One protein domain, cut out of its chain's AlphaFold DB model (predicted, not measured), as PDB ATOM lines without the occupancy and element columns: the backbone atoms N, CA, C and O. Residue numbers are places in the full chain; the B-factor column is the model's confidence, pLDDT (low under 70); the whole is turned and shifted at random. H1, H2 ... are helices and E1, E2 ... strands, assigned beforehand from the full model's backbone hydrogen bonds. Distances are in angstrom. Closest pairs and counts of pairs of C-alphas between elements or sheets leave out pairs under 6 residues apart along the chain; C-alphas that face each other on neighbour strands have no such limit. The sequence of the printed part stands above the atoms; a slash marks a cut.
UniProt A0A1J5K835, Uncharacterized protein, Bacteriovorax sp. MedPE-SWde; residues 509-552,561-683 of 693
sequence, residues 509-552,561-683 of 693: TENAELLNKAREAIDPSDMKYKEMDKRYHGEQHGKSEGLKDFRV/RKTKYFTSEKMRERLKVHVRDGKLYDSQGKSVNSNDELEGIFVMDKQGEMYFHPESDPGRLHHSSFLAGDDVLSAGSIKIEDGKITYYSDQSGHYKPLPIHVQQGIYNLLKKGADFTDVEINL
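What this domain is: This is residues 509 to 552 and 561 to 683 of the 693 residues of an uncharacterized protein of Bacteriovorax sp. MedPE-SWde (UniProt A0A1J5K835). A strongly twisted, curled sheet, E4 E3 E5 E6 E7, has the small hairpin E1 E2 and helix H4 over one face, the hairpin's strands crossed to the sheet's as a small sandwich, and short H3 over the other face. H1 packs on H4 and E7, and unnamed residues 521 to 552 run from it to the opposite end of the longest axis. The printed part has 167 residues, with elements in the order H1 H2 E1 E2 E3 E4 H3 E5 E6 H4 E7; the five-stranded sheet is mixed, the hairpin antiparallel. The class is mixed, helices and strands, with 68 residues in named elements, under half. It is compact, with a radius of gyration of the C-alphas of 15.4 A, and spans 42 by 32 by 30 A.

How they stand to each other: H1, residues 509 to 520, touches H4, residues 659 to 671, closest at the C-alphas of Ala 518 and Gln 663, 4.8 A, the same way at a steep tilt of 67 degrees, only just short of about perpendicular. H2, residues 569 to 572, is not on the larger sheet. E1, residues 577 to 580, and E2, residues 583 to 586, form a hairpin, with N 578 and O 585 at 2.8 A. E3, residues 600 to 604, and E4, residues 610 to 613, form another, with N 603 and O 611 at 2.9 A. The closest C-alphas of E1 and E4 are those of Val 577 and Met 610, 5.8 A. H3, residues 623 to 627, is close to H2 but not clearly touching, with the C-alphas of Arg 572 and Phe 626 closest at 6.7 A. E5, residues 634 to 641, bends by 63 degrees at residue 637; it is antiparallel to E3, with N 602 and O 636 at 3.0 A, and forms a hairpin with E6, residues 644 to 649, with N 639 and O 647 at 2.9 A. E4, H3, E5 is a split strand-helix-strand unit, E3 between its two strands, with a right-handed crossover. H4 is on the sheet at a height of 7.6 A, on the opposite face from H3. E7, residues 680 to 682, is parallel to E6, with N 682 and O 648 at 2.9 A; E6, H4, E7 is a strand-helix-strand unit, parallel neighbours joined through a helix, also right-handed. Every O i to N i+4 pair is within hydrogen-bond range in H1 and H4; H3 has 0 of 1, with 1 of 2 O i to N i+3 pairs, and H2 is too short for such a pair.

Where its parts are: H1 begins at C-alpha 509, (140.294, 123.059, 89.597), and is 16.9 A long. E5 measures 20.6 A, E6 15.0 A and H4 18.2 A. E7 ends at C-alpha 682, (133.741, 123.615, 99.209).

The domain as a whole: The C-alphas of Val 552 and Asp 581 are the two farthest apart, 45.7 A. Residues 553 to 560 are not printed; C-alphas 552 and 561 are 13.1 A apart across the cut. The link E2 to E3 is long, with 13 residues. Mean pLDDT of the printed part is 78.1; residues 509 to 525 and 545 to 552 are among those under 70.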
ATOM      1  N   THR A 509     139.499 121.979  90.228       34.44
ATOM      2  CA  THR A 509     140.294 123.059  89.597       34.44
ATOM      3  C   THR A 509     140.280 124.343  90.424       34.44
ATOM      4  O   THR A 509     141.320 124.974  90.587       34.44
ATOM      5  N   GLU A 510     139.138 124.675  91.029       41.56
ATOM      6  CA  GLU A 510     138.988 125.816  91.942       41.56
ATOM      7  C   GLU A 510     139.826 125.622  93.222       41.56
ATOM      8  O   GLU A 510     140.477 126.552  93.696       41.56
ATOM      9  N   ASN A 511     139.924 124.383  93.721       43.28
ATOM     10  CA  ASN A 511     140.729 124.034  94.899       43.28
ATOM     11  C   ASN A 511     142.226 124.284  94.706       43.28
ATOM     12  O   ASN A 511     142.890 124.729  95.640       43.28
ATOM     13  N   ALA A 512     142.766 123.994  93.520       41.81
ATOM     14  CA  ALA A 512     144.187 124.177  93.224       41.81
ATOM     15  C   ALA A 512     144.566 125.666  93.181       41.81
ATOM     16  O   ALA A 512     145.557 126.069  93.788       41.81
ATOM     17  N   GLU A 513     143.730 126.492  92.549       45.81
ATOM     18  CA  GLU A 513     143.900 127.948  92.507       45.81
ATOM     19  C   GLU A 513     143.780 128.573  93.908       45.81
ATOM     20  O   GLU A 513     144.569 129.439  94.286       45.81
ATOM     21  N   LEU A 514     142.841 128.085  94.727       50.78
ATOM     22  CA  LEU A 514     142.689 128.489  96.127       50.78
ATOM     23  C   LEU A 514     143.891 128.109  96.995       50.78
ATOM     24  O   LEU A 514     144.318 128.905  97.833       50.78
ATOM     25  N   LEU A 515     144.430 126.903  96.806       47.06
ATOM     26  CA  LEU A 515     145.611 126.413  97.516       47.06
ATOM     27  C   LEU A 515     146.863 127.212  97.137       47.06
ATOM     28  O   LEU A 515     147.666 127.513  98.020       47.06
ATOM     29  N   ASN A 516     147.004 127.596  95.868       48.19
ATOM     30  CA  ASN A 516     148.085 128.462  95.401       48.19
ATOM     31  C   ASN A 516     147.919 129.893  95.938       48.19
ATOM     32  O   ASN A 516     148.811 130.376  96.625       48.19
ATOM     33  N   LYS A 517     146.743 130.529  95.815       50.47
ATOM     34  CA  LYS A 517     146.472 131.856  96.417       50.47
ATOM     35  C   LYS A 517     146.728 131.895  97.925       50.47
ATOM     36  O   LYS A 517     147.311 132.852  98.431       50.47
ATOM     37  N   ALA A 518     146.345 130.842  98.649       49.91
ATOM     38  CA  ALA A 518     146.632 130.719 100.075       49.91
ATOM     39  C   ALA A 518     148.143 130.662 100.369       49.91
ATOM     40  O   ALA A 518     148.576 131.189 101.389       49.91
ATOM     41  N   ARG A 519     148.947 130.044  99.494       48.50
ATOM     42  CA  ARG A 519     150.411 129.933  99.630       48.50
ATOM     43  C   ARG A 519     151.159 131.203  99.222       48.50
ATOM     44  O   ARG A 519     152.205 131.473  99.801       48.50
ATOM     45  N   GLU A 520     150.643 131.951  98.251       42.12
ATOM     46  CA  GLU A 520     151.362 133.052  97.588       42.12
ATOM     47  C   GLU A 520     151.016 134.448  98.121       42.12
ATOM     48  O   GLU A 520     151.843 135.350  98.028       42.12
ATOM     49  N   ALA A 521     149.820 134.645  98.692       47.62
ATOM     50  CA  ALA A 521     149.256 135.988  98.876       47.62
ATOM     51  C   ALA A 521     148.959 136.412 100.328       47.62
ATOM     52  O   ALA A 521     148.395 137.486 100.539       47.62
ATOM     53  N   ILE A 522     149.298 135.607 101.342       57.91
ATOM     54  CA  ILE A 522     148.918 135.903 102.735       57.91
ATOM     55  C   ILE A 522     150.114 136.457 103.509       57.91
ATOM     56  O   ILE A 522     150.961 135.704 103.986       57.91
ATOM     57  N   ASP A 523     150.150 137.783 103.667       60.28
ATOM     58  CA  ASP A 523     151.059 138.452 104.598       60.28
ATOM     59  C   ASP A 523     150.669 138.071 106.042       60.28
ATOM     60  O   ASP A 523     149.569 138.410 106.493       60.28
ATOM     61  N   PRO A 524     151.544 137.386 106.807       58.44
ATOM     62  CA  PRO A 524     151.252 137.012 108.187       58.44
ATOM     63  C   PRO A 524     150.961 138.209 109.104       58.44
ATOM     64  O   PRO A 524     150.405 138.017 110.184       58.44
ATOM     65  N   SER A 525     151.349 139.423 108.697       60.81
ATOM     66  CA  SER A 525     151.108 140.668 109.426       60.81
ATOM     67  C   SER A 525     149.769 141.352 109.107       60.81
ATOM     68  O   SER A 525     149.377 142.242 109.860       60.81
ATOM     69  N   ASP A 526     149.029 140.904 108.078       74.56
ATOM     70  CA  ASP A 526     147.725 141.467 107.669       74.56
ATOM     71  C   ASP A 526     146.601 140.411 107.567       74.56
ATOM     72  O   ASP A 526     145.762 140.427 106.662       74.56
ATOM     73  N   MET A 527     146.557 139.466 108.510       78.81
ATOM     74  CA  MET A 527     145.474 138.476 108.563       78.81
ATOM     75  C   MET A 527     144.116 139.133 108.865       78.81
ATOM     76  O   MET A 527     143.973 139.905 109.814       78.81
ATOM     77  N   LYS A 528     143.087 138.785 108.085       86.00
ATOM     78  CA  LYS A 528     141.706 139.242 108.292       86.00
ATOM     79  C   LYS A 528     140.958 138.299 109.226       86.00
ATOM     80  O   LYS A 528     141.024 137.082 109.069       86.00
ATOM     81  N   TYR A 529     140.212 138.854 110.173       89.19
ATOM     82  CA  TYR A 529     139.407 138.078 111.115       89.19
ATOM     83  C   TYR A 529     137.920 138.241 110.818       89.19
ATOM     84  O   TYR A 529     137.470 139.312 110.403       89.19
ATOM     85  N   LYS A 530     137.151 137.180 111.060       91.00
ATOM     86  CA  LYS A 530     135.701 137.176 110.901       91.00
ATOM     87  C   LYS A 530     135.017 137.253 112.261       91.00
ATOM     88  O   LYS A 530     135.131 136.331 113.069       91.00
ATOM     89  N   GLU A 531     134.273 138.333 112.479       90.56
ATOM     90  CA  GLU A 531     133.372 138.467 113.627       90.56
ATOM     91  C   GLU A 531     132.151 137.542 113.480       90.56
ATOM     92  O   GLU A 531     131.694 137.240 112.370       90.56
ATOM     93  N   MET A 532     131.586 137.122 114.612       87.62
ATOM     94  CA  MET A 532     130.323 136.385 114.652       87.62
ATOM     95  C   MET A 532     129.139 137.293 114.273       87.62
ATOM     96  O   MET A 532     129.076 138.450 114.684       87.62
ATOM     97  N   ASP A 533     128.151 136.774 113.534       84.75
ATOM     98  CA  ASP A 533     126.927 137.529 113.227       84.75
ATOM     99  C   ASP A 533     126.202 137.911 114.535       84.75
ATOM    100  O   ASP A 533     125.878 137.069 115.384       84.75
ATOM    101  N   LYS A 534     125.932 139.215 114.684       84.75
ATOM    102  CA  LYS A 534     125.346 139.835 115.883       84.75
ATOM    103  C   LYS A 534     124.029 139.188 116.302       84.75
ATOM    104  O   LYS A 534     123.711 139.179 117.491       84.75
ATOM    105  N   ARG A 535     123.279 138.593 115.369       81.88
ATOM    106  CA  ARG A 535     122.033 137.869 115.668       81.88
ATOM    107  C   ARG A 535     122.250 136.646 116.548       81.88
ATOM    108  O   ARG A 535     121.292 136.213 117.184       81.88
ATOM    109  N   TYR A 536     123.462 136.094 116.613       81.12
ATOM    110  CA  TYR A 536     123.808 134.962 117.478       81.12
ATOM    111  C   TYR A 536     124.379 135.389 118.838       81.12
ATOM    112  O   TYR A 536     124.507 134.553 119.735       81.12
ATOM    113  N   HIS A 537     124.642 136.683 119.058       82.88
ATOM    114  CA  HIS A 537     125.108 137.179 120.352       82.88
ATOM    115  C   HIS A 537     124.080 136.874 121.452       82.88
ATOM    116  O   HIS A 537     122.874 137.055 121.288       82.88
ATOM    117  N   GLY A 538     124.552 136.398 122.605       77.88
ATOM    118  CA  GLY A 538     123.674 136.065 123.729       77.88
ATOM    119  C   GLY A 538     123.041 134.668 123.666       77.88
ATOM    120  O   GLY A 538     122.231 134.335 124.535       77.88
ATOM    121  N   GLU A 539     123.397 133.823 122.694       81.12
ATOM    122  CA  GLU A 539     122.898 132.442 122.580       81.12
ATOM    123  C   GLU A 539     123.278 131.543 123.773       81.12
ATOM    124  O   GLU A 539     122.510 130.659 124.154       81.12
ATOM    125  N   GLN A 540     124.398 131.821 124.447       79.75
ATOM    126  CA  GLN A 540     124.806 131.152 125.686       79.75
ATOM    127  C   GLN A 540     123.855 131.460 126.850       79.75
ATOM    128  O   GLN A 540     123.714 130.691 127.803       79.75
ATOM    129  N   HIS A 541     123.129 132.570 126.739       81.56
ATOM    130  CA  HIS A 541     122.049 132.952 127.640       81.56
ATOM    131  C   HIS A 541     120.663 132.583 127.087       81.56
ATOM    132  O   HIS A 541     119.671 132.800 127.784       81.56
ATOM    133  N   GLY A 542     120.582 132.006 125.880       72.12
ATOM    134  CA  GLY A 542     119.333 131.710 125.171       72.12
ATOM    135  C   GLY A 542     118.594 132.968 124.705       72.12
ATOM    136  O   GLY A 542     117.366 132.959 124.645       72.12
ATOM    137  N   LYS A 543     119.322 134.066 124.462       74.94
ATOM    138  CA  LYS A 543     118.775 135.393 124.129       74.94
ATOM    139  C   LYS A 543     119.042 135.833 122.687       74.94
ATOM    140  O   LYS A 543     118.663 136.945 122.335       74.94
ATOM    141  N   SER A 544     119.692 135.001 121.880       74.12
ATOM    142  CA  SER A 544     120.033 135.366 120.509       74.12
ATOM    143  C   SER A 544     118.808 135.374 119.595       74.12
ATOM    144  O   SER A 544     117.847 134.623 119.784       74.12
ATOM    145  N   GLU A 545     118.840 136.243 118.591       67.06
ATOM    146  CA  GLU A 545     117.782 136.354 117.592       67.06
ATOM    147  C   GLU A 545     117.795 135.174 116.623       67.06
ATOM    148  O   GLU A 545     116.733 134.670 116.281       67.06
ATOM    149  N   GLY A 546     118.979 134.651 116.285       60.59
ATOM    150  CA  GLY A 546     119.137 133.479 115.417       60.59
ATOM    151  C   GLY A 546     118.575 132.175 115.999       60.59
ATOM    152  O   GLY A 546     118.315 131.231 115.259       60.59
ATOM    153  N   LEU A 547     118.323 132.110 117.314       60.41
ATOM    154  CA  LEU A 547     117.619 130.989 117.950       60.41
ATOM    155  C   LEU A 547     116.085 131.118 117.879       60.41
ATOM    156  O   LEU A 547     115.384 130.156 118.204       60.41
ATOM    157  N   LYS A 548     115.540 132.277 117.471       56.06
ATOM    158  CA  LYS A 548     114.088 132.475 117.307       56.06
ATOM    159  C   LYS A 548     113.547 131.713 116.086       56.06
ATOM    160  O   LYS A 548     112.406 131.264 116.152       56.06
ATOM    161  N   ASP A 549     114.365 131.492 115.053       47.97
ATOM    162  CA  ASP A 549     113.980 130.802 113.807       47.97
ATOM    163  C   ASP A 549     113.866 129.274 113.952       47.97
ATOM    164  O   ASP A 549     113.088 128.633 113.253       47.97
ATOM    165  N   PHE A 550     114.534 128.669 114.942       50.75
ATOM    166  CA  PHE A 550     114.382 127.240 115.275       50.75
ATOM    167  C   PHE A 550     113.115 126.927 116.098       50.75
ATOM    168  O   PHE A 550     112.951 125.820 116.613       50.75
ATOM    169  N   ARG A 551     112.170 127.873 116.200       50.03
ATOM    170  CA  ARG A 551     110.835 127.680 116.799       50.03
ATOM    171  C   ARG A 551     109.865 126.897 115.906       50.03
ATOM    172  O   ARG A 551     108.652 127.000 116.076       50.03
ATOM    173  N   VAL A 552     110.354 126.074 114.985       42.66
ATOM    174  CA  VAL A 552     109.494 125.228 114.150       42.66
ATOM    175  C   VAL A 552     109.277 123.894 114.855       42.66
ATOM    176  O   VAL A 552     109.951 122.909 114.587       42.66
ATOM    177  N   ARG A 561     117.029 126.686 123.748       62.53
ATOM    178  CA  ARG A 561     118.271 125.913 123.857       62.53
ATOM    179  C   ARG A 561     119.428 126.903 124.012       62.53
ATOM    180  O   ARG A 561     119.511 127.863 123.258       62.53
ATOM    181  N   LYS A 562     120.261 126.716 125.039       73.06
ATOM    182  CA  LYS A 562     121.444 127.551 125.287       73.06
ATOM    183  C   LYS A 562     122.658 126.895 124.642       73.06
ATOM    184  O   LYS A 562     122.898 125.713 124.895       73.06
ATOM    185  N   THR A 563     123.438 127.669 123.901       76.88
ATOM    186  CA  THR A 563     124.715 127.213 123.338       76.88
ATOM    187  C   THR A 563     125.765 127.127 124.444       76.88
ATOM    188  O   THR A 563     125.916 128.048 125.249       76.88
ATOM    189  N   LYS A 564     126.505 126.020 124.526       82.06
ATOM    190  CA  LYS A 564     127.585 125.868 125.509       82.06
ATOM    191  C   LYS A 564     128.848 126.557 124.995       82.06
ATOM    192  O   LYS A 564     129.316 126.204 123.921       82.06
ATOM    193  N   TYR A 565     129.423 127.483 125.760       87.19
ATOM    194  CA  TYR A 565     130.724 128.097 125.449       87.19
ATOM    195  C   TYR A 565     131.846 127.433 126.253       87.19
ATOM    196  O   TYR A 565     131.699 127.178 127.452       87.19
ATOM    197  N   PHE A 566     132.981 127.167 125.607       83.50
ATOM    198  CA  PHE A 566     134.179 126.621 126.242       83.50
ATOM    199  C   PHE A 566     135.032 127.758 126.815       83.50
ATOM    200  O   PHE A 566     136.042 128.172 126.255       83.50
ATOM    201  N   THR A 567     134.608 128.303 127.954       77.88
ATOM    202  CA  THR A 567     135.261 129.479 128.551       77.88
ATOM    203  C   THR A 567     136.599 129.176 129.224       77.88
ATOM    204  O   THR A 567     137.402 130.091 129.362       77.88
ATOM    205  N   SER A 568     136.875 127.925 129.615       81.50
ATOM    206  CA  SER A 568     138.161 127.552 130.215       81.50
ATOM    207  C   SER A 568     139.148 126.998 129.189       81.50
ATOM    208  O   SER A 568     138.800 126.166 128.351       81.50
ATOM    209  N   GLU A 569     140.409 127.398 129.319       77.69
ATOM    210  CA  GLU A 569     141.519 126.950 128.472       77.69
ATOM    211  C   GLU A 569     141.674 125.424 128.489       77.69
ATOM    212  O   GLU A 569     141.740 124.786 127.445       77.69
ATOM    213  N   LYS A 570     141.544 124.801 129.668       78.75
ATOM    214  CA  LYS A 570     141.550 123.336 129.820       78.75
ATOM    215  C   LYS A 570     140.465 122.627 128.997       78.75
ATOM    216  O   LYS A 570     140.648 121.469 128.628       78.75
ATOM    217  N   MET A 571     139.314 123.264 128.763       77.94
ATOM    218  CA  MET A 571     138.283 122.701 127.886       77.94
ATOM    219  C   MET A 571     138.639 122.884 126.408       77.94
ATOM    220  O   MET A 571     138.416 121.951 125.643       77.94
ATOM    221  N   ARG A 572     139.219 124.027 126.022       83.25
ATOM    222  CA  ARG A 572     139.650 124.291 124.638       83.25
ATOM    223  C   ARG A 572     140.816 123.401 124.213       83.25
ATOM    224  O   ARG A 572     140.780 122.846 123.124       83.25
ATOM    225  N   GLU A 573     141.779 123.156 125.098       83.50
ATOM    226  CA  GLU A 573     142.932 122.274 124.843       83.50
ATOM    227  C   GLU A 573     142.544 120.824 124.509       83.50
ATOM    228  O   GLU A 573     143.271 120.108 123.826       83.50
ATOM    229  N   ARG A 574     141.364 120.366 124.943       83.12
ATOM    230  CA  ARG A 574     140.848 119.037 124.564       83.12
ATOM    231  C   ARG A 574     140.309 118.978 123.139       83.12
ATOM    232  O   ARG A 574     140.144 117.886 122.614       83.12
ATOM    233  N   LEU A 575     139.974 120.129 122.565       87.12
ATOM    234  CA  LEU A 575     139.440 120.268 121.211       87.12
ATOM    235  C   LEU A 575     140.521 120.697 120.220       87.12
ATOM    236  O   LEU A 575     140.287 120.690 119.016       87.12
ATOM    237  N   LYS A 576     141.684 121.109 120.729       92.06
ATOM    238  CA  LYS A 576     142.812 121.559 119.931       92.06
ATOM    239  C   LYS A 576     143.402 120.393 119.150       92.06
ATOM    240  O   LYS A 576     143.571 119.298 119.691       92.06
ATOM    241  N   VAL A 577     143.727 120.653 117.890       92.62
ATOM    242  CA  VAL A 577     144.362 119.676 117.006       92.62
ATOM    243  C   VAL A 577     145.752 120.136 116.592       92.62
ATOM    244  O   VAL A 577     146.026 121.328 116.443       92.62
ATOM    245  N   HIS A 578     146.640 119.170 116.405       91.56
ATOM    246  CA  HIS A 578     148.036 119.367 116.056       91.56
ATOM    247  C   HIS A 578     148.368 118.611 114.778       91.56
ATOM    248  O   HIS A 578     147.962 117.463 114.602       91.56
ATOM    249  N   VAL A 579     149.149 119.243 113.911       89.81
ATOM    250  CA  VAL A 579     149.621 118.629 112.674       89.81
ATOM    251  C   VAL A 579     150.938 117.896 112.932       89.81
ATOM    252  O   VAL A 579     151.851 118.471 113.529       89.81
ATOM    253  N   ARG A 580     151.035 116.632 112.507       87.31
ATOM    254  CA  ARG A 580     152.264 115.820 112.508       87.31
ATOM    255  C   ARG A 580     152.245 114.883 111.305       87.31
ATOM    256  O   ARG A 580     151.222 114.259 111.052       87.31
ATOM    257  N   ASP A 581     153.350 114.793 110.567       81.81
ATOM    258  CA  ASP A 581     153.510 113.881 109.422       81.81
ATOM    259  C   ASP A 581     152.339 113.927 108.414       81.81
ATOM    260  O   ASP A 581     151.831 112.895 107.973       81.81
ATOM    261  N   GLY A 582     151.846 115.130 108.091       76.62
ATOM    262  CA  GLY A 582     150.717 115.313 107.169       76.62
ATOM    263  C   GLY A 582     149.323 115.139 107.782       76.62
ATOM    264  O   GLY A 582     148.338 115.407 107.098       76.62
ATOM    265  N   LYS A 583     149.209 114.723 109.051       91.00
ATOM    266  CA  LYS A 583     147.948 114.318 109.697       91.00
ATOM    267  C   LYS A 583     147.606 115.127 110.948       91.00
ATOM    268  O   LYS A 583     148.478 115.713 111.586       91.00
ATOM    269  N   LEU A 584     146.326 115.124 111.318       91.19
ATOM    270  CA  LEU A 584     145.773 115.784 112.500       91.19
ATOM    271  C   LEU A 584     145.662 114.829 113.695       91.19
ATOM    272  O   LEU A 584     145.051 113.760 113.616       91.19
ATOM    273  N   TYR A 585     146.204 115.267 114.827       92.31
ATOM    274  CA  TYR A 585     146.199 114.567 116.107       92.31
ATOM    275  C   TYR A 585     145.599 115.443 117.204       92.31
ATOM    276  O   TYR A 585     145.772 116.659 117.197       92.31
ATOM    277  N   ASP A 586     144.917 114.833 118.166       87.75
ATOM    278  CA  ASP A 586     144.455 115.532 119.362       87.75
ATOM    279  C   ASP A 586     145.618 115.803 120.335       87.75
ATOM    280  O   ASP A 586     146.762 115.376 120.135       87.75
ATOM    281  N   SER A 587     145.333 116.504 121.432       82.50
ATOM    282  CA  SER A 587     146.323 116.789 122.480       82.50
ATOM    283  C   SER A 587     146.849 115.541 123.210       82.50
ATOM    284  O   SER A 587     147.829 115.634 123.948       82.50
ATOM    285  N   GLN A 588     146.256 114.362 122.990       82.88
ATOM    286  CA  GLN A 588     146.727 113.073 123.509       82.88
ATOM    287  C   GLN A 588     147.574 112.296 122.488       82.88
ATOM    288  O   GLN A 588     148.075 111.217 122.803       82.88
ATOM    289  N   GLY A 589     147.773 112.839 121.282       83.38
ATOM    290  CA  GLY A 589     148.522 112.191 120.208       83.38
ATOM    291  C   GLY A 589     147.735 111.099 119.486       83.38
ATOM    292  O   GLY A 589     148.336 110.289 118.781       83.38
ATOM    293  N   LYS A 590     146.408 111.055 119.643       88.19
ATOM    294  CA  LYS A 590     145.543 110.154 118.881       88.19
ATOM    295  C   LYS A 590     145.095 110.841 117.596       88.19
ATOM    296  O   LYS A 590     144.785 112.027 117.592       88.19
ATOM    297  N   SER A 591     145.060 110.078 116.505       88.19
ATOM    298  CA  SER A 591     144.541 110.555 115.225       88.19
ATOM    299  C   SER A 591     143.106 111.051 115.382       88.19
ATOM    300  O   SER A 591     142.257 110.346 115.938       88.19
ATOM    301  N   VAL A 592     142.849 112.257 114.891       89.06
ATOM    302  CA  VAL A 592     141.517 112.861 114.893       89.06
ATOM    303  C   VAL A 592     140.728 112.290 113.728       89.06
ATOM    304  O   VAL A 592     141.265 112.174 112.634       89.06
ATOM    305  N   ASN A 593     139.459 111.968 113.962       88.44
ATOM    306  CA  ASN A 593     138.534 111.508 112.934       88.44
ATOM    307  C   ASN A 593     137.204 112.247 113.081       88.44
ATOM    308  O   ASN A 593     136.785 112.567 114.194       88.44
ATOM    309  N   SER A 594     136.555 112.514 111.952       85.00
ATOM    310  CA  SER A 594     135.131 112.857 111.915       85.00
ATOM    311  C   SER A 594     134.289 111.592 112.093       85.00
ATOM    312  O   SER A 594     134.810 110.481 111.999       85.00
ATOM    313  N   ASN A 595     132.996 111.747 112.366       78.62
ATOM    314  CA  ASN A 595     132.094 110.600 112.399       78.62
ATOM    315  C   ASN A 595     131.855 110.073 110.970       78.62
ATOM    316  O   ASN A 595     131.817 110.859 110.027       78.62
ATOM    317  N   ASP A 596     131.655 108.758 110.821       65.69
ATOM    318  CA  ASP A 596     131.654 108.048 109.524       65.69
ATOM    319  C   ASP A 596     130.707 108.645 108.458       65.69
ATOM    320  O   ASP A 596     130.969 108.534 107.259       65.69
ATOM    321  N   GLU A 597     129.633 109.326 108.878       61.12
ATOM    322  CA  GLU A 597     128.613 109.904 107.989       61.12
ATOM    323  C   GLU A 597     128.515 111.441 108.026       61.12
ATOM    324  O   GLU A 597     127.766 112.008 107.231       61.12
ATOM    325  N   LEU A 598     129.229 112.136 108.924       70.50
ATOM    326  CA  LEU A 598     129.034 113.575 109.159       70.50
ATOM    327  C   LEU A 598     130.349 114.356 109.168       70.50
ATOM    328  O   LEU A 598     131.346 113.936 109.753       70.50
ATOM    329  N   GLU A 599     130.318 115.537 108.553       82.94
ATOM    330  CA  GLU A 599     131.385 116.529 108.669       82.94
ATOM    331  C   GLU A 599     131.474 117.023 110.121       82.94
ATOM    332  O   GLU A 599     130.460 117.333 110.755       82.94
ATOM    333  N   GLY A 600     132.692 117.119 110.653       86.75
ATOM    334  CA  GLY A 600     132.928 117.816 111.910       86.75
ATOM    335  C   GLY A 600     132.977 119.327 111.695       86.75
ATOM    336  O   GLY A 600     133.117 119.811 110.572       86.75
ATOM    337  N   ILE A 601     132.903 120.090 112.782       90.44
ATOM    338  CA  ILE A 601     133.053 121.547 112.738       90.44
ATOM    339  C   ILE A 601     134.400 121.964 113.306       90.44
ATOM    340  O   ILE A 601     134.890 121.374 114.275       90.44
ATOM    341  N   PHE A 602     134.981 123.008 112.723       93.50
ATOM    342  CA  PHE A 602     136.232 123.577 113.199       93.50
ATOM    343  C   PHE A 602     136.165 125.096 113.326       93.50
ATOM    344  O   PHE A 602     135.411 125.778 112.627       93.50
ATOM    345  N   VAL A 603     137.007 125.621 114.211       94.25
ATOM    346  CA  VAL A 603     137.321 127.044 114.328       94.25
ATOM    347  C   VAL A 603     138.826 127.202 114.478       94.25
ATOM    348  O   VAL A 603     139.466 126.404 115.156       94.25
ATOM    349  N   MET A 604     139.385 128.234 113.858       94.38
ATOM    350  CA  MET A 604     140.776 128.633 114.005       94.38
ATOM    351  C   MET A 604     140.855 129.996 114.692       94.38
ATOM    352  O   MET A 604     140.193 130.944 114.262       94.38
ATOM    353  N   ASP A 605     141.639 130.088 115.764       92.50
ATOM    354  CA  ASP A 605     141.834 131.342 116.495       92.50
ATOM    355  C   ASP A 605     142.791 132.309 115.778       92.50
ATOM    356  O   ASP A 605     143.349 132.012 114.718       92.50
ATOM    357  N   LYS A 606     142.987 133.492 116.373       89.75
ATOM    358  CA  LYS A 606     143.850 134.556 115.836       89.75
ATOM    359  C   LYS A 606     145.330 134.152 115.751       89.75
ATOM    360  O   LYS A 606     146.091 134.819 115.057       89.75
ATOM    361  N   GLN A 607     145.735 133.086 116.445       87.12
ATOM    362  CA  GLN A 607     147.091 132.536 116.452       87.12
ATOM    363  C   GLN A 607     147.261 131.386 115.445       87.12
ATOM    364  O   GLN A 607     148.357 130.840 115.314       87.12
ATOM    365  N   GLY A 608     146.202 131.019 114.718       86.25
ATOM    366  CA  GLY A 608     146.226 129.917 113.762       86.25
ATOM    367  C   GLY A 608     146.090 128.542 114.421       86.25
ATOM    368  O   GLY A 608     146.377 127.522 113.785       86.25
ATOM    369  N   GLU A 609     145.699 128.464 115.695       91.69
ATOM    370  CA  GLU A 609     145.408 127.197 116.361       91.69
ATOM    371  C   GLU A 609     144.005 126.720 115.990       91.69
ATOM    372  O   GLU A 609     143.022 127.449 116.118       91.69
ATOM    373  N   MET A 610     143.918 125.479 115.505       93.94
ATOM    374  CA  MET A 610     142.655 124.872 115.106       93.94
ATOM    375  C   MET A 610     142.048 124.092 116.271       93.94
ATOM    376  O   MET A 610     142.713 123.289 116.930       93.94
ATOM    377  N   TYR A 611     140.747 124.280 116.449       92.38
ATOM    378  CA  TYR A 611     139.898 123.502 117.330       92.38
ATOM    379  C   TYR A 611     138.856 122.759 116.504       92.38
ATOM    380  O   TYR A 611     138.235 123.345 115.620       92.38
ATOM    381  N   PHE A 612     138.652 121.484 116.810       92.44
ATOM    382  CA  PHE A 612     137.789 120.585 116.057       92.44
ATOM    383  C   PHE A 612     136.832 119.840 116.988       92.44
ATOM    384  O   PHE A 612     137.181 119.478 118.114       92.44
ATOM    385  N   HIS A 613     135.622 119.579 116.501       87.56
ATOM    386  CA  HIS A 613     134.698 118.636 117.116       87.56
ATOM    387  C   HIS A 613     134.039 117.771 116.025       87.56
ATOM    388  O   HIS A 613     133.546 118.329 115.044       87.56
ATOM    389  N   PRO A 614     133.984 116.434 116.190       81.12
ATOM    390  CA  PRO A 614     133.486 115.510 115.161       81.12
ATOM    391  C   PRO A 614     131.970 115.576 114.933       81.12
ATOM    392  O   PRO A 614     131.471 115.015 113.965       81.12
ATOM    393  N   GLU A 615     131.242 116.256 115.818       70.75
ATOM    394  CA  GLU A 615     129.788 116.413 115.747       70.75
ATOM    395  C   GLU A 615     129.383 117.883 115.825       70.75
ATOM    396  O   GLU A 615     129.789 118.593 116.752       70.75
ATOM    397  N   SER A 616     128.497 118.312 114.926       61.38
ATOM    398  CA  SER A 616     127.640 119.475 115.146       61.38
ATOM    399  C   SER A 616     126.357 119.015 115.852       61.38
ATOM    400  O   SER A 616     125.435 118.549 115.189       61.38
ATOM    401  N   ASP A 617     126.269 119.103 117.183       59.25
ATOM    402  CA  ASP A 617     125.010 118.819 117.900       59.25
ATOM    403  C   ASP A 617     124.030 119.992 117.671       59.25
ATOM    404  O   ASP A 617     124.285 121.092 118.194       59.25
ATOM    405  N   PRO A 618     122.923 119.815 116.908       50.22
ATOM    406  CA  PRO A 618     122.002 120.899 116.582       50.22
ATOM    407  C   PRO A 618     121.338 121.467 117.851       50.22
ATOM    408  O   PRO A 618     120.333 120.967 118.370       50.22
ATOM    409  N   GLY A 619     121.903 122.566 118.354       49.97
ATOM    410  CA  GLY A 619     121.401 123.345 119.486       49.97
ATOM    411  C   GLY A 619     122.201 123.233 120.789       49.97
ATOM    412  O   GLY A 619     121.691 123.677 121.820       49.97
ATOM    413  N   ARG A 620     123.411 122.649 120.790       63.66
ATOM    414  CA  ARG A 620     124.297 122.619 121.979       63.66
ATOM    415  C   ARG A 620     125.741 123.027 121.712       63.66
ATOM    416  O   ARG A 620     126.315 123.713 122.563       63.66
ATOM    417  N   LEU A 621     126.313 122.607 120.584       72.44
ATOM    418  CA  LEU A 621     127.699 122.887 120.213       72.44
ATOM    419  C   LEU A 621     127.719 123.483 118.803       72.44
ATOM    420  O   LEU A 621     127.334 122.834 117.834       72.44
ATOM    421  N   HIS A 622     128.135 124.742 118.719       82.38
ATOM    422  CA  HIS A 622     128.219 125.522 117.486       82.38
ATOM    423  C   HIS A 622     129.645 126.060 117.312       82.38
ATOM    424  O   HIS A 622     130.450 125.985 118.237       82.38
ATOM    425  N   HIS A 623     129.975 126.644 116.156       86.50
ATOM    426  CA  HIS A 623     131.285 127.282 115.941       86.50
ATOM    427  C   HIS A 623     131.615 128.312 117.033       86.50
ATOM    428  O   HIS A 623     132.730 128.389 117.540       86.50
ATOM    429  N   SER A 624     130.615 129.061 117.484       86.06
ATOM    430  CA  SER A 624     130.736 130.024 118.581       86.06
ATOM    431  C   SER A 624     131.140 129.405 119.926       86.06
ATOM    432  O   SER A 624     131.728 130.085 120.769       86.06
ATOM    433  N   SER A 625     130.882 128.108 120.131       86.56
ATOM    434  CA  SER A 625     131.234 127.384 121.350       86.56
ATOM    435  C   SER A 625     132.738 127.378 121.611       86.56
ATOM    436  O   SER A 625     133.137 127.533 122.766       86.56
ATOM    437  N   PHE A 626     133.556 127.206 120.566       88.62
ATOM    438  CA  PHE A 626     135.007 126.992 120.661       88.62
ATOM    439  C   PHE A 626     135.741 128.169 121.296       88.62
ATOM    440  O   PHE A 626     136.492 127.981 122.252       88.62
ATOM    441  N   LEU A 627     135.473 129.379 120.800       89.81
ATOM    442  CA  LEU A 627     136.146 130.603 121.239       89.81
ATOM    443  C   LEU A 627     135.247 131.537 122.052       89.81
ATOM    444  O   LEU A 627     135.600 132.685 122.289       89.81
ATOM    445  N   ALA A 628     134.102 131.037 122.526       88.56
ATOM    446  CA  ALA A 628     133.119 131.814 123.276       88.56
ATOM    447  C   ALA A 628     132.610 133.069 122.528       88.56
ATOM    448  O   ALA A 628     132.301 134.081 123.160       88.56
ATOM    449  N   GLY A 629     132.496 132.972 121.200       87.12
ATOM    450  CA  GLY A 629     132.027 134.042 120.314       87.12
ATOM    451  C   GLY A 629     133.075 135.084 119.899       87.12
ATOM    452  O   GLY A 629     132.680 136.079 119.304       87.12
ATOM    453  N   ASP A 630     134.356 134.893 120.238       90.88
ATOM    454  CA  ASP A 630     135.463 135.754 119.781       90.88
ATOM    455  C   ASP A 630     135.741 135.566 118.278       90.88
ATOM    456  O   ASP A 630     135.368 134.545 117.693       90.88
ATOM    457  N   ASP A 631     136.410 136.537 117.659       91.50
ATOM    458  CA  ASP A 631     136.655 136.523 116.218       91.50
ATOM    459  C   ASP A 631     137.556 135.359 115.819       91.50
ATOM    460  O   ASP A 631     138.486 134.966 116.533       91.50
ATOM    461  N   VAL A 632     137.310 134.855 114.616       92.44
ATOM    462  CA  VAL A 632     137.996 133.682 114.084       92.44
ATOM    463  C   VAL A 632     138.872 134.068 112.905       92.44
ATOM    464  O   VAL A 632     138.509 134.922 112.095       92.44
ATOM    465  N   LEU A 633     140.018 133.407 112.772       89.94
ATOM    466  CA  LEU A 633     140.811 133.479 111.546       89.94
ATOM    467  C   LEU A 633     140.135 132.700 110.415       89.94
ATOM    468  O   LEU A 633     140.163 133.117 109.261       89.94
ATOM    469  N   SER A 634     139.521 131.569 110.765       92.44
ATOM    470  CA  SER A 634     138.751 130.711 109.869       92.44
ATOM    471  C   SER A 634     137.765 129.864 110.672       92.44
ATOM    472  O   SER A 634     138.006 129.552 111.837       92.44
ATOM    473  N   ALA A 635     136.654 129.473 110.061       92.06
ATOM    474  CA  ALA A 635     135.691 128.543 110.638       92.06
ATOM    475  C   ALA A 635     134.993 127.773 109.519       92.06
ATOM    476  O   ALA A 635     134.927 128.243 108.387       92.06
ATOM    477  N   GLY A 636     134.438 126.609 109.829       91.69
ATOM    478  CA  GLY A 636     133.739 125.848 108.806       91.69
ATOM    479  C   GLY A 636     133.476 124.405 109.184       91.69
ATOM    480  O   GLY A 636     133.499 124.051 110.371       91.69
ATOM    481  N   SER A 637     133.245 123.584 108.168       89.38
ATOM    482  CA  SER A 637     133.139 122.134 108.314       89.38
ATOM    483  C   SER A 637     134.362 121.450 107.715       89.38
ATOM    484  O   SER A 637     134.927 121.917 106.727       89.38
ATOM    485  N   ILE A 638     134.773 120.337 108.311       90.88
ATOM    486  CA  ILE A 638     135.940 119.558 107.899       90.88
ATOM    487  C   ILE A 638     135.634 118.069 108.045       90.88
ATOM    488  O   ILE A 638     135.016 117.652 109.027       90.88
ATOM    489  N   LYS A 639     136.081 117.261 107.082       91.75
ATOM    490  CA  LYS A 639     136.072 115.800 107.196       91.75
ATOM    491  C   LYS A 639     137.500 115.299 107.344       91.75
ATOM    492  O   LYS A 639     138.385 115.684 106.578       91.75
ATOM    493  N   ILE A 640     137.710 114.472 108.362       91.94
ATOM    494  CA  ILE A 640     139.011 113.909 108.719       91.94
ATOM    495  C   ILE A 640     138.868 112.390 108.820       91.94
ATOM    496  O   ILE A 640     138.053 111.907 109.607       91.94
ATOM    497  N   GLU A 641     139.662 111.658 108.045       90.12
ATOM    498  CA  GLU A 641     139.691 110.193 107.990       90.12
ATOM    499  C   GLU A 641     141.123 109.705 108.241       90.12
ATOM    500  O   GLU A 641     142.061 110.069 107.532       90.12
ATOM    501  N   ASP A 642     141.315 108.932 109.307       88.81
ATOM    502  CA  ASP A 642     142.620 108.506 109.825       88.81
ATOM    503  C   ASP A 642     143.636 109.654 109.949       88.81
ATOM    504  O   ASP A 642     144.821 109.520 109.605       88.81
ATOM    505  N   GLY A 643     143.141 110.804 110.426       89.38
ATOM    506  CA  GLY A 643     143.914 112.031 110.615       89.38
ATOM    507  C   GLY A 643     144.187 112.803 109.326       89.38
ATOM    508  O   GLY A 643     144.692 113.921 109.400       89.38
ATOM    509  N   LYS A 644     143.856 112.255 108.152       91.12
ATOM    510  CA  LYS A 644     143.986 112.945 106.867       91.12
ATOM    511  C   LYS A 644     142.739 113.784 106.616       91.12
ATOM    512  O   LYS A 644     141.619 113.312 106.796       91.12
ATOM    513  N   ILE A 645     142.930 115.027 106.198       89.19
ATOM    514  CA  ILE A 645     141.824 115.885 105.772       89.19
ATOM    515  C   ILE A 645     141.347 115.357 104.416       89.19
ATOM    516  O   ILE A 645     142.162 115.109 103.531       89.19
ATOM    517  N   THR A 646     140.042 115.159 104.257       87.56
ATOM    518  CA  THR A 646     139.431 114.718 102.988       87.56
ATOM    519  C   THR A 646     138.439 115.738 102.442       87.56
ATOM    520  O   THR A 646     138.191 115.775 101.240       87.56
ATOM    521  N   TYR A 647     137.923 116.619 103.301       88.19
ATOM    522  CA  TYR A 647     137.039 117.714 102.917       88.19
ATOM    523  C   TYR A 647     137.233 118.923 103.834       88.19
ATOM    524  O   TYR A 647     137.455 118.757 105.035       88.19
ATOM    525  N   TYR A 648     137.117 120.128 103.282       86.38
ATOM    526  CA  TYR A 648     137.235 121.397 103.997       86.38
ATOM    527  C   TYR A 648     136.248 122.413 103.413       86.38
ATOM    528  O   TYR A 648     136.171 122.571 102.204       86.38
ATOM    529  N   SER A 649     135.481 123.131 104.226       86.94
ATOM    530  CA  SER A 649     134.527 124.119 103.704       86.94
ATOM    531  C   SER A 649     134.398 125.352 104.574       86.94
ATOM    532  O   SER A 649     134.806 125.354 105.731       86.94
ATOM    533  N   ASP A 650     133.767 126.383 104.021       85.81
ATOM    534  CA  ASP A 650     133.420 127.639 104.692       85.81
ATOM    535  C   ASP A 650     132.112 127.568 105.502       85.81
ATOM    536  O   ASP A 650     131.590 128.584 105.970       85.81
ATOM    537  N   GLN A 651     131.559 126.365 105.682       86.25
ATOM    538  CA  GLN A 651     130.234 126.175 106.261       86.25
ATOM    539  C   GLN A 651     130.207 126.488 107.761       86.25
ATOM    540  O   GLN A 651     130.397 125.632 108.626       86.25
ATOM    541  N   SER A 652     129.904 127.742 108.086       85.25
ATOM    542  CA  SER A 652     129.608 128.184 109.446       85.25
ATOM    543  C   SER A 652     128.386 129.089 109.467       85.25
ATOM    544  O   SER A 652     128.414 130.195 108.938       85.25
ATOM    545  N   GLY A 653     127.311 128.654 110.132       77.69
ATOM    546  CA  GLY A 653     126.096 129.465 110.269       77.69
ATOM    547  C   GLY A 653     126.311 130.755 111.070       77.69
ATOM    548  O   GLY A 653     125.725 131.783 110.733       77.69
ATOM    549  N   HIS A 654     127.171 130.701 112.093       81.75
ATOM    550  CA  HIS A 654     127.442 131.810 113.014       81.75
ATOM    551  C   HIS A 654     128.439 132.823 112.456       81.75
ATOM    552  O   HIS A 654     128.223 134.021 112.611       81.75
ATOM    553  N   TYR A 655     129.519 132.351 111.827       83.12
ATOM    554  CA  TYR A 655     130.589 133.225 111.339       83.12
ATOM    555  C   TYR A 655     130.487 133.523 109.846       83.12
ATOM    556  O   TYR A 655     130.889 134.607 109.449       83.12
ATOM    557  N   LYS A 656     129.950 132.615 109.019       85.31
ATOM    558  CA  LYS A 656     129.866 132.755 107.548       85.31
ATOM    559  C   LYS A 656     131.146 133.356 106.939       85.31
ATOM    560  O   LYS A 656     131.118 134.479 106.421       85.31
ATOM    561  N   PRO A 657     132.297 132.688 107.124       81.31
ATOM    562  CA  PRO A 657     133.575 133.205 106.666       81.31
ATOM    563  C   PRO A 657     133.575 133.408 105.155       81.31
ATOM    564  O   PRO A 657     133.121 132.561 104.401       81.31
ATOM    565  N   LEU A 658     134.116 134.547 104.727       81.19
ATOM    566  CA  LEU A 658     134.426 134.798 103.318       81.19
ATOM    567  C   LEU A 658     135.589 133.902 102.850       81.19
ATOM    568  O   LEU A 658     136.411 133.527 103.695       81.19
ATOM    569  N   PRO A 659     135.745 133.670 101.532       79.88
ATOM    570  CA  PRO A 659     136.826 132.860 100.965       79.88
ATOM    571  C   PRO A 659     138.231 133.181 101.498       79.88
ATOM    572  O   PRO A 659     139.014 132.268 101.742       79.88
ATOM    573  N   ILE A 660     138.532 134.456 101.775       75.38
ATOM    574  CA  ILE A 660     139.826 134.876 102.342       75.38
ATOM    575  C   ILE A 660     140.131 134.228 103.704       75.38
ATOM    576  O   ILE A 660     141.261 133.830 103.970       75.38
ATOM    577  N   HIS A 661     139.126 134.040 104.559       83.00
ATOM    578  CA  HIS A 661     139.308 133.404 105.868       83.00
ATOM    579  C   HIS A 661     139.606 131.908 105.709       83.00
ATOM    580  O   HIS A 661     140.451 131.350 106.405       83.00
ATOM    581  N   VAL A 662     138.956 131.259 104.742       82.62
ATOM    582  CA  VAL A 662     139.181 129.847 104.406       82.62
ATOM    583  C   VAL A 662     140.585 129.649 103.844       82.62
ATOM    584  O   VAL A 662     141.301 128.767 104.315       82.62
ATOM    585  N   GLN A 663     141.017 130.524 102.934       76.81
ATOM    586  CA  GLN A 663     142.383 130.554 102.406       76.81
ATOM    587  C   GLN A 663     143.419 130.706 103.528       76.81
ATOM    588  O   GLN A 663     144.357 129.914 103.601       76.81
ATOM    589  N   GLN A 664     143.217 131.642 104.461       80.56
ATOM    590  CA  GLN A 664     144.083 131.809 105.639       80.56
ATOM    591  C   GLN A 664     144.103 130.570 106.542       80.56
ATOM    592  O   GLN A 664     145.157 130.211 107.074       80.56
ATOM    593  N   GLY A 665     142.964 129.894 106.706       82.25
ATOM    594  CA  GLY A 665     142.873 128.640 107.453       82.25
ATOM    595  C   GLY A 665     143.685 127.517 106.808       82.25
ATOM    596  O   GLY A 665     144.480 126.856 107.478       82.25
ATOM    597  N   ILE A 666     143.543 127.345 105.494       84.69
ATOM    598  CA  ILE A 666     144.286 126.352 104.711       84.69
ATOM    599  C   ILE A 666     145.789 126.655 104.738       84.69
ATOM    600  O   ILE A 666     146.585 125.758 105.018       84.69
ATOM    601  N   TYR A 667     146.183 127.917 104.543       82.38
ATOM    602  CA  TYR A 667     147.576 128.357 104.651       82.38
ATOM    603  C   TYR A 667     148.195 127.984 106.000       82.38
ATOM    604  O   TYR A 667     149.284 127.414 106.046       82.38
ATOM    605  N   ASN A 668     147.492 128.237 107.109       81.38
ATOM    606  CA  ASN A 668     148.006 127.917 108.440       81.38
ATOM    607  C   ASN A 668     148.200 126.410 108.657       81.38
ATOM    608  O   ASN A 668     149.167 126.003 109.300       81.38
ATOM    609  N   LEU A 669     147.325 125.570 108.102       84.94
ATOM    610  CA  LEU A 669     147.462 124.113 108.195       84.94
ATOM    611  C   LEU A 669     148.600 123.593 107.317       84.94
ATOM    612  O   LEU A 669     149.396 122.775 107.777       84.94
ATOM    613  N   LEU A 670     148.722 124.106 106.093       78.88
ATOM    614  CA  LEU A 670     149.831 123.803 105.189       78.88
ATOM    615  C   LEU A 670     151.177 124.207 105.797       78.88
ATOM    616  O   LEU A 670     152.108 123.407 105.808       78.88
ATOM    617  N   LYS A 671     151.262 125.408 106.382       79.44
ATOM    618  CA  LYS A 671     152.447 125.898 107.104       79.44
ATOM    619  C   LYS A 671     152.832 124.988 108.271       79.44
ATOM    620  O   LYS A 671     154.011 124.819 108.561       79.44
ATOM    621  N   LYS A 672     151.841 124.387 108.934       81.81
ATOM    622  CA  LYS A 672     152.037 123.404 110.008       81.81
ATOM    623  C   LYS A 672     152.317 121.983 109.486       81.81
ATOM    624  O   LYS A 672     152.558 121.094 110.297       81.81
ATOM    625  N   GLY A 673     152.330 121.774 108.167       77.31
ATOM    626  CA  GLY A 673     152.706 120.520 107.510       77.31
ATOM    627  C   GLY A 673     151.548 119.563 107.220       77.31
ATOM    628  O   GLY A 673     151.784 118.361 107.154       77.31
ATOM    629  N   ALA A 674     150.305 120.051 107.113       79.94
ATOM    630  CA  ALA A 674     149.137 119.207 106.855       79.94
ATOM    631  C   ALA A 674     149.066 118.815 105.373       79.94
ATOM    632  O   ALA A 674     149.352 119.637 104.502       79.94
ATOM    633  N   ASP A 675     148.658 117.579 105.081       77.00
ATOM    634  CA  ASP A 675     148.473 117.105 103.708       77.00
ATOM    635  C   ASP A 675     147.114 117.557 103.153       77.00
ATOM    636  O   ASP A 675     146.065 117.239 103.713       77.00
ATOM    637  N   PHE A 676     147.148 118.288 102.035       79.88
ATOM    638  CA  PHE A 676     145.968 118.756 101.298       79.88
ATOM    639  C   PHE A 676     145.860 118.158  99.883       79.88
ATOM    640  O   PHE A 676     145.065 118.631  99.078       79.88
ATOM    641  N   THR A 677     146.643 117.118  99.569       67.81
ATOM    642  CA  THR A 677     146.767 116.563  98.207       67.81
ATOM    643  C   THR A 677     145.442 116.029  97.644       67.81
ATOM    644  O   THR A 677     145.197 116.156  96.450       67.81
ATOM    645  N   ASP A 678     144.565 115.488  98.499       71.94
ATOM    646  CA  ASP A 678     143.278 114.888  98.103       71.94
ATOM    647  C   ASP A 678     142.086 115.488  98.872       71.94
ATOM    648  O   ASP A 678     141.185 114.762  99.296       71.94
ATOM    649  N   VAL A 679     142.098 116.804  99.108       79.38
ATOM    650  CA  VAL A 679     141.036 117.492  99.864       79.38
ATOM    651  C   VAL A 679     140.008 118.119  98.925       79.38
ATOM    652  O   VAL A 679     140.345 118.920  98.053       79.38
ATOM    653  N   GLU A 680     138.730 117.811  99.140       81.12
ATOM    654  CA  GLU A 680     137.621 118.542  98.524       81.12
ATOM    655  C   GLU A 680     137.368 119.851  99.292       81.12
ATOM    656  O   GLU A 680     136.956 119.816 100.451       81.12
ATOM    657  N   ILE A 681     137.624 121.010  98.673       79.38
ATOM    658  CA  ILE A 681     137.352 122.323  99.270       79.38
ATOM    659  C   ILE A 681     136.022 122.864  98.744       79.38
ATOM    660  O   ILE A 681     135.882 123.118  97.559       79.38
ATOM    661  N   ASN A 682     135.037 123.074  99.612       79.44
ATOM    662  CA  ASN A 682     133.741 123.615  99.209       79.44
ATOM    663  C   ASN A 682     133.548 125.018  99.784       79.44
ATOM    664  O   ASN A 682     133.415 125.183 100.997       79.44
ATOM    665  N   LEU A 683     133.525 126.023  98.912       74.69
ATOM    666  CA  LEU A 683     133.133 127.378  99.270       74.69
ATOM    667  C   LEU A 683     131.687 127.579  98.842       74.69
ATOM    668  O   LEU A 683     131.384 127.688  97.652       74.69
TER     669      LEU A 683